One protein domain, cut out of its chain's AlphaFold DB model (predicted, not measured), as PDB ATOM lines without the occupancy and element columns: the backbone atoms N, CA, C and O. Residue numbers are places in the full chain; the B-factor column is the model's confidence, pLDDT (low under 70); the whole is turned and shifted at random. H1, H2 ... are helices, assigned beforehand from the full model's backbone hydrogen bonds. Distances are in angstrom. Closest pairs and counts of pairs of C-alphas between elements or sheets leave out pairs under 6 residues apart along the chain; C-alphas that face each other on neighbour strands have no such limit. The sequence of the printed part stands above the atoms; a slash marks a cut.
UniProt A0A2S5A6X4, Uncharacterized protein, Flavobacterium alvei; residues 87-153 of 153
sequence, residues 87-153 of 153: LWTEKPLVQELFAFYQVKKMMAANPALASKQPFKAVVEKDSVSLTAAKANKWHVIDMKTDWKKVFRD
ATOM      1  N   LEU A  87      85.758 -54.150  -5.806       92.19
ATOM      2  CA  LEU A  87      84.970 -54.862  -6.827       92.19
ATOM      3  C   LEU A  87      85.095 -56.384  -6.704       92.19
ATOM      4  O   LEU A  87      84.197 -57.124  -7.107       92.19
ATOM      5  N   TRP A  88      86.198 -56.855  -6.128       88.69
ATOM      6  CA  TRP A  88      86.444 -58.266  -5.851       88.69
ATOM      7  C   TRP A  88      87.269 -58.457  -4.576       88.69
ATOM      8  O   TRP A  88      87.849 -57.521  -4.032       88.69
ATOM      9  N   THR A  89      87.308 -59.685  -4.064       90.38
ATOM     10  CA  THR A  89      88.058 -60.006  -2.848       90.38
ATOM     11  C   THR A  89      89.565 -59.928  -3.105       90.38
ATOM     12  O   THR A  89      90.072 -60.624  -3.976       90.38
ATOM     13  N   GLU A  90      90.289 -59.137  -2.312       89.31
ATOM     14  CA  GLU A  90      91.760 -59.054  -2.392       89.31
ATOM     15  C   GLU A  90      92.478 -60.207  -1.666       89.31
ATOM     16  O   GLU A  90      93.651 -60.481  -1.922       89.31
ATOM     17  N   LYS A  91      91.806 -60.883  -0.723       89.38
ATOM     18  CA  LYS A  91      92.404 -61.939   0.106       89.38
ATOM     19  C   LYS A  91      91.427 -63.081   0.387       89.38
ATOM     20  O   LYS A  91      90.361 -62.830   0.946       89.38
ATOM     21  N   PRO A  92      91.814 -64.342   0.128       88.62
ATOM     22  CA  PRO A  92      93.019 -64.781  -0.597       88.62
ATOM     23  C   PRO A  92      92.956 -64.442  -2.105       88.62
ATOM     24  O   PRO A  92      91.874 -64.188  -2.617       88.62
ATOM     25  N   LEU A  93      94.091 -64.490  -2.825       85.62
ATOM     26  CA  LEU A  93      94.241 -64.123  -4.257       85.62
ATOM     27  C   LEU A  93      93.549 -65.086  -5.254       85.62
ATOM     28  O   LEU A  93      94.064 -65.378  -6.334       85.62
ATOM     29  N   VAL A  94      92.396 -65.648  -4.904       86.69
ATOM     30  CA  VAL A  94      91.736 -66.702  -5.688       86.69
ATOM     31  C   VAL A  94      91.313 -66.189  -7.062       86.69
ATOM     32  O   VAL A  94      91.493 -66.893  -8.052       86.69
ATOM     33  N   GLN A  95      90.793 -64.966  -7.142       88.31
ATOM     34  CA  GLN A  95      90.319 -64.368  -8.385       88.31
ATOM     35  C   GLN A  95      91.461 -64.141  -9.382       88.31
ATOM     36  O   GLN A  95      91.345 -64.534 -10.545       88.31
ATOM     37  N   GLU A  96      92.582 -63.580  -8.929       85.44
ATOM     38  CA  GLU A  96      93.770 -63.374  -9.762       85.44
ATOM     39  C   GLU A  96      94.348 -64.716 -10.246       85.44
ATOM     40  O   GLU A  96      94.585 -64.916 -11.441       85.44
ATOM     41  N   LEU A  97      94.492 -65.689  -9.341       87.81
ATOM     42  CA  LEU A  97      94.972 -67.029  -9.688       87.81
ATOM     43  C   LEU A  97      94.042 -67.734 -10.684       87.81
ATOM     44  O   LEU A  97      94.516 -68.399 -11.611       87.81
ATOM     45  N   PHE A  98      92.727 -67.571 -10.532       90.44
ATOM     46  CA  PHE A  98      91.743 -68.097 -11.474       90.44
ATOM     47  C   PHE A  98      91.861 -67.429 -12.848       90.44
ATOM     48  O   PHE A  98      91.822 -68.126 -13.865       90.44
ATOM     49  N   ALA A  99      92.069 -66.111 -12.904       89.50
ATOM     50  CA  ALA A  99      92.294 -65.402 -14.162       89.50
ATOM     51  C   ALA A  99      93.529 -65.953 -14.897       89.50
ATOM     52  O   ALA A  99      93.436 -66.324 -16.070       89.50
ATOM     53  N   PHE A 100      94.659 -66.125 -14.199       89.69
ATOM     54  CA  PHE A 100      95.858 -66.739 -14.781       89.69
ATOM     55  C   PHE A 100      95.636 -68.187 -15.223       89.69
ATOM     56  O   PHE A 100      96.108 -68.593 -16.288       89.69
ATOM     57  N   TYR A 101      94.909 -68.977 -14.430       92.81
ATOM     58  CA  TYR A 101      94.533 -70.342 -14.792       92.81
ATOM     59  C   TYR A 101      93.726 -70.374 -16.100       92.81
ATOM     60  O   TYR A 101      94.044 -71.150 -17.005       92.81
ATOM     61  N   GLN A 102      92.732 -69.494 -16.244       94.88
ATOM     62  CA  GLN A 102      91.909 -69.405 -17.450       94.88
ATOM     63  C   GLN A 102      92.721 -68.961 -18.668       94.88
ATOM     64  O   GLN A 102      92.602 -69.579 -19.728       94.88
ATOM     65  N   VAL A 103      93.600 -67.966 -18.520       93.50
ATOM     66  CA  VAL A 103      94.504 -67.530 -19.596       93.50
ATOM     67  C   VAL A 103      95.387 -68.685 -20.074       93.50
ATOM     68  O   VAL A 103      95.457 -68.953 -21.275       93.50
ATOM     69  N   LYS A 104      95.989 -69.443 -19.147       92.31
ATOM     70  CA  LYS A 104      96.802 -70.623 -19.486       92.31
ATOM     71  C   LYS A 104      95.993 -71.682 -20.236       92.31
ATOM     72  O   LYS A 104      96.493 -72.243 -21.209       92.31
ATOM     73  N   LYS A 105      94.735 -71.930 -19.851       95.94
ATOM     74  CA  LYS A 105      93.851 -72.858 -20.583       95.94
ATOM     75  C   LYS A 105      93.522 -72.380 -21.989       95.94
ATOM     76  O   LYS A 105      93.553 -73.184 -22.916       95.94
ATOM     77  N   MET A 106      93.224 -71.094 -22.156       96.25
ATOM     78  CA  MET A 106      92.949 -70.516 -23.474       96.25
ATOM     79  C   MET A 106      94.162 -70.654 -24.397       96.25
ATOM     80  O   MET A 106      94.007 -71.037 -25.552       96.25
ATOM     81  N   MET A 107      95.369 -70.422 -23.881       95.75
ATOM     82  CA  MET A 107      96.611 -70.597 -24.637       95.75
ATOM     83  C   MET A 107      96.916 -72.063 -24.953       95.75
ATOM     84  O   MET A 107      97.395 -72.359 -26.041       95.75
ATOM     85  N   ALA A 108      96.615 -72.988 -24.039       95.19
ATOM     86  CA  ALA A 108      96.746 -74.418 -24.311       95.19
ATOM     87  C   ALA A 108      95.799 -74.870 -25.436       95.19
ATOM     88  O   ALA A 108      96.189 -75.663 -26.288       95.19
ATOM     89  N   ALA A 109      94.572 -74.337 -25.466       97.56
ATOM     90  CA  ALA A 109      93.597 -74.613 -26.520       97.56
ATOM     91  C   ALA A 109      93.920 -73.896 -27.845       97.56
ATOM     92  O   ALA A 109      93.601 -74.406 -28.916       97.56
ATOM     93  N   ASN A 110      94.548 -72.719 -27.784       97.06
ATOM     94  CA  ASN A 110      94.964 -71.941 -28.945       97.06
ATOM     95  C   ASN A 110      96.369 -71.342 -28.731       97.06
ATOM     96  O   ASN A 110      96.494 -70.202 -28.265       97.06
ATOM     97  N   PRO A 111      97.432 -72.071 -29.122       95.88
ATOM     98  CA  PRO A 111      98.812 -71.636 -28.913       95.88
ATOM     99  C   PRO A 111      99.167 -70.298 -29.571       95.88
ATOM    100  O   PRO A 111     100.048 -69.594 -29.081       95.88
ATOM    101  N   ALA A 112      98.464 -69.895 -30.638       95.56
ATOM    102  CA  ALA A 112      98.706 -68.614 -31.304       95.56
ATOM    103  C   ALA A 112      98.447 -67.405 -30.384       95.56
ATOM    104  O   ALA A 112      99.019 -66.334 -30.597       95.56
ATOM    105  N   LEU A 113      97.629 -67.570 -29.334       94.69
ATOM    106  CA  LEU A 113      97.389 -66.524 -28.340       94.69
ATOM    107  C   LEU A 113      98.665 -66.139 -27.582       94.69
ATOM    108  O   LEU A 113      98.809 -64.974 -27.238       94.69
ATOM    109  N   ALA A 114      99.627 -67.052 -27.401       91.38
ATOM    110  CA  ALA A 114     100.871 -66.781 -26.669       91.38
ATOM    111  C   ALA A 114     101.683 -65.598 -27.229       91.38
ATOM    112  O   ALA A 114     102.434 -64.956 -26.502       91.38
ATOM    113  N   SER A 115     101.519 -65.295 -28.518       89.94
ATOM    114  CA  SER A 115     102.225 -64.206 -29.199       89.94
ATOM    115  C   SER A 115     101.410 -62.911 -29.286       89.94
ATOM    116  O   SER A 115     101.899 -61.924 -29.837       89.94
ATOM    117  N   LYS A 116     100.177 -62.884 -28.759       87.38
ATOM    118  CA  LYS A 116      99.234 -61.766 -28.882       87.38
ATOM    119  C   LYS A 116      98.943 -61.135 -27.521       87.38
ATOM    120  O   LYS A 116      98.670 -61.834 -26.552       87.38
ATOM    121  N   GLN A 117      98.947 -59.804 -27.443       84.50
ATOM    122  CA  GLN A 117      98.495 -59.113 -26.232       84.50
ATOM    123  C   GLN A 117      96.971 -59.286 -26.029       84.50
ATOM    124  O   GLN A 117      96.234 -59.285 -27.020       84.50
ATOM    125  N   PRO A 118      96.480 -59.442 -24.782       84.00
ATOM    126  CA  PRO A 118      97.234 -59.409 -23.519       84.00
ATOM    127  C   PRO A 118      97.840 -60.763 -23.081       84.00
ATOM    128  O   PRO A 118      98.601 -60.810 -22.125       84.00
ATOM    129  N   PHE A 119      97.539 -61.875 -23.762       88.94
ATOM    130  CA  PHE A 119      97.994 -63.231 -23.389       88.94
ATOM    131  C   PHE A 119      99.521 -63.366 -23.328       88.94
ATOM    132  O   PHE A 119     100.054 -64.041 -22.448       88.94
ATOM    133  N   LYS A 120     100.228 -62.689 -24.238       86.00
ATOM    134  CA  LYS A 120     101.692 -62.627 -24.253       86.00
ATOM    135  C   LYS A 120     102.269 -62.115 -22.926       86.00
ATOM    136  O   LYS A 120     103.257 -62.676 -22.459       86.00
ATOM    137  N   ALA A 121     101.628 -61.125 -22.297       84.31
ATOM    138  CA  ALA A 121     102.072 -60.554 -21.024       84.31
ATOM    139  C   ALA A 121     102.114 -61.581 -19.876       84.31
ATOM    140  O   ALA A 121     102.879 -61.421 -18.936       84.31
ATOM    141  N   VAL A 122     101.329 -62.662 -19.958       84.06
ATOM    142  CA  VAL A 122     101.271 -63.704 -18.915       84.06
ATOM    143  C   VAL A 122     102.448 -64.683 -18.981       84.06
ATOM    144  O   VAL A 122     102.767 -65.335 -17.987       84.06
ATOM    145  N   VAL A 123     103.084 -64.824 -20.146       82.75
ATOM    146  CA  VAL A 123     104.194 -65.771 -20.360       82.75
ATOM    147  C   VAL A 123     105.536 -65.092 -20.595       82.75
ATOM    148  O   VAL A 123     106.578 -65.742 -20.485       82.75
ATOM    149  N   GLU A 124     105.537 -63.807 -20.944       78.62
ATOM    150  CA  GLU A 124     106.770 -63.047 -21.082       78.62
ATOM    151  C   GLU A 124     107.378 -62.740 -19.708       78.62
ATOM    152  O   GLU A 124     106.681 -62.548 -18.720       78.62
ATOM    153  N   LYS A 125     108.710 -62.725 -19.634       72.50
ATOM    154  CA  LYS A 125     109.415 -62.350 -18.403       72.50
ATOM    155  C   LYS A 125     109.292 -60.837 -18.186       72.50
ATOM    156  O   LYS A 125     109.318 -60.098 -19.170       72.50
ATOM    157  N   ASP A 126     109.278 -60.393 -16.927       68.44
ATOM    158  CA  ASP A 126     109.042 -59.000 -16.483       68.44
ATOM    159  C   ASP A 126     109.839 -57.901 -17.219       68.44
ATOM    160  O   ASP A 126     109.453 -56.735 -17.232       68.44
ATOM    161  N   SER A 127     110.946 -58.235 -17.885       67.38
ATOM    162  CA  SER A 127     111.753 -57.273 -18.639       67.38
ATOM    163  C   SER A 127     111.344 -57.088 -20.103       67.38
ATOM    164  O   SER A 127     111.786 -56.119 -20.725       67.38
ATOM    165  N   VAL A 128     110.531 -57.972 -20.690       74.94
ATOM    166  CA  VAL A 128     110.249 -57.959 -22.137       74.94
ATOM    167  C   VAL A 128     109.394 -56.757 -22.523       74.94
ATOM    168  O   VAL A 128     109.766 -56.029 -23.445       74.94
ATOM    169  N   SER A 129     108.309 -56.495 -21.794       75.69
ATOM    170  CA  SER A 129     107.445 -55.335 -22.048       75.69
ATOM    171  C   SER A 129     108.171 -54.006 -21.818       75.69
ATOM    172  O   SER A 129     108.077 -53.103 -22.647       75.69
ATOM    173  N   LEU A 130     108.992 -53.908 -20.766       77.06
ATOM    174  CA  LEU A 130     109.817 -52.720 -20.507       77.06
ATOM    175  C   LEU A 130     110.894 -52.514 -21.587       77.06
ATOM    176  O   LEU A 130     111.131 -51.392 -22.037       77.06
ATOM    177  N   THR A 131     111.518 -53.596 -22.058       81.00
ATOM    178  CA  THR A 131     112.500 -53.546 -23.155       81.00
ATOM    179  C   THR A 131     111.841 -53.127 -24.467       81.00
ATOM    180  O   THR A 131     112.376 -52.280 -25.184       81.00
ATOM    181  N   ALA A 132     110.661 -53.676 -24.773       81.44
ATOM    182  CA  ALA A 132     109.886 -53.309 -25.950       81.44
ATOM    183  C   ALA A 132     109.448 -51.843 -25.899       81.44
ATOM    184  O   ALA A 132     109.581 -51.141 -26.903       81.44
ATOM    185  N   ALA A 133     108.998 -51.358 -24.740       84.44
ATOM    186  CA  ALA A 133     108.640 -49.959 -24.560       84.44
ATOM    187  C   ALA A 133     109.833 -49.035 -24.841       84.44
ATOM    188  O   ALA A 133     109.710 -48.096 -25.624       84.44
ATOM    189  N   LYS A 134     111.020 -49.359 -24.309       83.69
ATOM    190  CA  LYS A 134     112.253 -48.614 -24.599       83.69
ATOM    191  C   LYS A 134     112.608 -48.626 -26.091       83.69
ATOM    192  O   LYS A 134     112.898 -47.571 -26.650       83.69
ATOM    193  N   ALA A 135     112.577 -49.791 -26.740       87.94
ATOM    194  CA  ALA A 135     112.933 -49.932 -28.155       87.94
ATOM    195  C   ALA A 135     111.975 -49.167 -29.087       87.94
ATOM    196  O   ALA A 135     112.417 -48.544 -30.049       87.94
ATOM    197  N   ASN A 136     110.678 -49.167 -28.772       87.69
ATOM    198  CA  ASN A 136     109.646 -48.488 -29.558       87.69
ATOM    199  C   ASN A 136     109.379 -47.043 -29.100       87.69
ATOM    200  O   ASN A 136     108.466 -46.401 -29.617       87.69
ATOM    201  N   LYS A 137     110.158 -46.528 -28.136       89.25
ATOM    202  CA  LYS A 137     109.972 -45.201 -27.525       89.25
ATOM    203  C   LYS A 137     108.555 -44.989 -26.972       89.25
ATOM    204  O   LYS A 137     108.022 -43.883 -27.031       89.25
ATOM    205  N   TRP A 138     107.933 -46.046 -26.456       87.75
ATOM    206  CA  TRP A 138     106.649 -45.939 -25.774       87.75
ATOM    207  C   TRP A 138     106.823 -45.221 -24.443       87.75
ATOM    208  O   TRP A 138     107.828 -45.392 -23.749       87.75
ATOM    209  N   HIS A 139     105.820 -44.428 -24.081       81.88
ATOM    210  CA  HIS A 139     105.775 -43.816 -22.769       81.88
ATOM    211  C   HIS A 139     105.459 -44.897 -21.733       81.88
ATOM    212  O   HIS A 139     104.402 -45.524 -21.785       81.88
ATOM    213  N   VAL A 140     106.401 -45.143 -20.825       81.06
ATOM    214  CA  VAL A 140     106.189 -46.010 -19.666       81.06
ATOM    215  C   VAL A 140     105.712 -45.116 -18.539       81.06
ATOM    216  O   VAL A 140     106.428 -44.193 -18.160       81.06
ATOM    217  N   ILE A 141     104.505 -45.385 -18.055       78.12
ATOM    218  CA  ILE A 141     103.917 -44.690 -16.916       78.12
ATOM    219  C   ILE A 141     104.122 -45.578 -15.697       78.12
ATOM    220  O   ILE A 141     103.662 -46.720 -15.667       78.12
ATOM    221  N   ASP A 142     104.799 -45.048 -14.689       77.50
ATOM    222  CA  ASP A 142     104.838 -45.646 -13.367       77.50
ATOM    223  C   ASP A 142     103.654 -45.098 -12.560       77.50
ATOM    224  O   ASP A 142     103.607 -43.922 -12.198       77.50
ATOM    225  N   MET A 143     102.674 -45.952 -12.260       74.25
ATOM    226  CA  MET A 143     101.464 -45.531 -11.544       74.25
ATOM    227  C   MET A 143     101.741 -44.899 -10.170       74.25
ATOM    228  O   MET A 143     100.926 -44.108  -9.708       74.25
ATOM    229  N   LYS A 144     102.860 -45.214  -9.503       71.12
ATOM    230  CA  LYS A 144     103.176 -44.665  -8.173       71.12
ATOM    231  C   LYS A 144     103.766 -43.263  -8.262       71.12
ATOM    232  O   LYS A 144     103.524 -42.434  -7.385       71.12
ATOM    233  N   THR A 145     104.566 -43.004  -9.286       78.12
ATOM    234  CA  THR A 145     105.359 -41.776  -9.401       78.12
ATOM    235  C   THR A 145     104.774 -40.783 -10.402       78.12
ATOM    236  O   THR A 145     104.800 -39.581 -10.139       78.12
ATOM    237  N   ASP A 146     104.164 -41.258 -11.489       78.75
ATOM    238  CA  ASP A 146     103.602 -40.410 -12.544       78.75
ATOM    239  C   ASP A 146     102.145 -39.999 -12.288       78.75
ATOM    240  O   ASP A 146     101.670 -39.037 -12.894       78.75
ATOM    241  N   TRP A 147     101.451 -40.649 -11.343       75.31
ATOM    242  CA  TRP A 147     100.096 -40.275 -10.898       75.31
ATOM    243  C   TRP A 147      99.968 -38.761 -10.635       75.31
ATOM    244  O   TRP A 147      99.063 -38.115 -11.159       75.31
ATOM    245  N   LYS A 148     100.949 -38.172  -9.930       72.75
ATOM    246  CA  LYS A 148     100.976 -36.741  -9.558       72.75
ATOM    247  C   LYS A 148     101.129 -35.793 -10.751       72.75
ATOM    248  O   LYS A 148     100.953 -34.585 -10.625       72.75
ATOM    249  N   LYS A 149     101.553 -36.312 -11.903       74.00
ATOM    250  CA  LYS A 149     101.691 -35.541 -13.143       74.00
ATOM    251  C   LYS A 149     100.394 -35.516 -13.939       74.00
ATOM    252  O   LYS A 149     100.135 -34.501 -14.581       74.00
ATOM    253  N   VAL A 150      99.644 -36.620 -13.919       62.66
ATOM    254  CA  VAL A 150      98.390 -36.800 -14.668       62.66
ATOM    255  C   VAL A 150      97.231 -36.116 -13.952       62.66
ATOM    256  O   VAL A 150      96.481 -35.375 -14.579       62.66
ATOM    257  N   PHE A 151      97.131 -36.308 -12.638       63.25
ATOM    258  CA  PHE A 151      96.147 -35.654 -11.785       63.25
ATOM    259  C   PHE A 151      96.889 -34.639 -10.925       63.25
ATOM    260  O   PHE A 151      97.449 -34.975  -9.883       63.25
ATOM    261  N   ARG A 152      97.000 -33.412 -11.438       60.91
ATOM    262  CA  ARG A 152      97.511 -32.288 -10.653       60.91
ATOM    263  C   ARG A 152      96.363 -31.749  -9.807       60.91
ATOM    264  O   ARG A 152      95.274 -31.571 -10.353       60.91
ATOM    265  N   ASP A 153      96.640 -31.544  -8.522       69.00
ATOM    266  CA  ASP A 153      95.735 -30.893  -7.566       69.00
ATOM    267  C   ASP A 153      95.286 -29.502  -8.052       69.00
ATOM    268  O   ASP A 153      96.110 -28.802  -8.699       69.00
TER     269      ASP A 153
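What this domain is: This is residues 87 to 153 of the 153 residues of an uncharacterized protein of Flavobacterium alvei (UniProt A0A2S5A6X4). A flat, open U of helices: H1 makes one arm, short H2 and H3 fold back at its end, H4 continues the base, and a long link with H5 makes the other arm. The printed part has 67 residues with five named helices, H1 to H5 in order, all helix, loose, radius of gyration of the C-alphas 15.8 A, spans 45 by 35 by 15 A.

How they stand to each other: H1, residues 94 to 109, touches H3, residues 119 to 123, with residues 100 to 107 alone; the closest C-alphas, Val 103 and Phe 119, are 6.7 A apart. H2, residues 111 to 115, touches H3 only at the corner, closest C-alphas Ala 114 and Lys 120, 4.9 A. H4, residues 127 to 135, is close to H3 but not clearly touching, closest C-alphas Ala 121 and Ser 129, 7.6 A. H5, residues 147 to 150, is apart from H4. Every O i to N i+4 pair is within hydrogen-bond range in H1 and H4; H2 and H3 each have 0 of 1, but 2 of 2 O i to N i+3 pairs; H5 is too short.

Where its parts are: H1 runs 22.4 A from C-alpha 94 at (91.736, -66.702, -5.688); H4 runs 12.1 A; H5 ends at C-alpha 150, (98.390, -36.800, -14.668).

The domain as a whole: The farthest C-alphas, Ala 109 and Asp 153, are 47.7 A apart. The printed part has no cut; the link H4 to H5 is long. Residues 126 to 127 and 150 to 153 have pLDDT under 70.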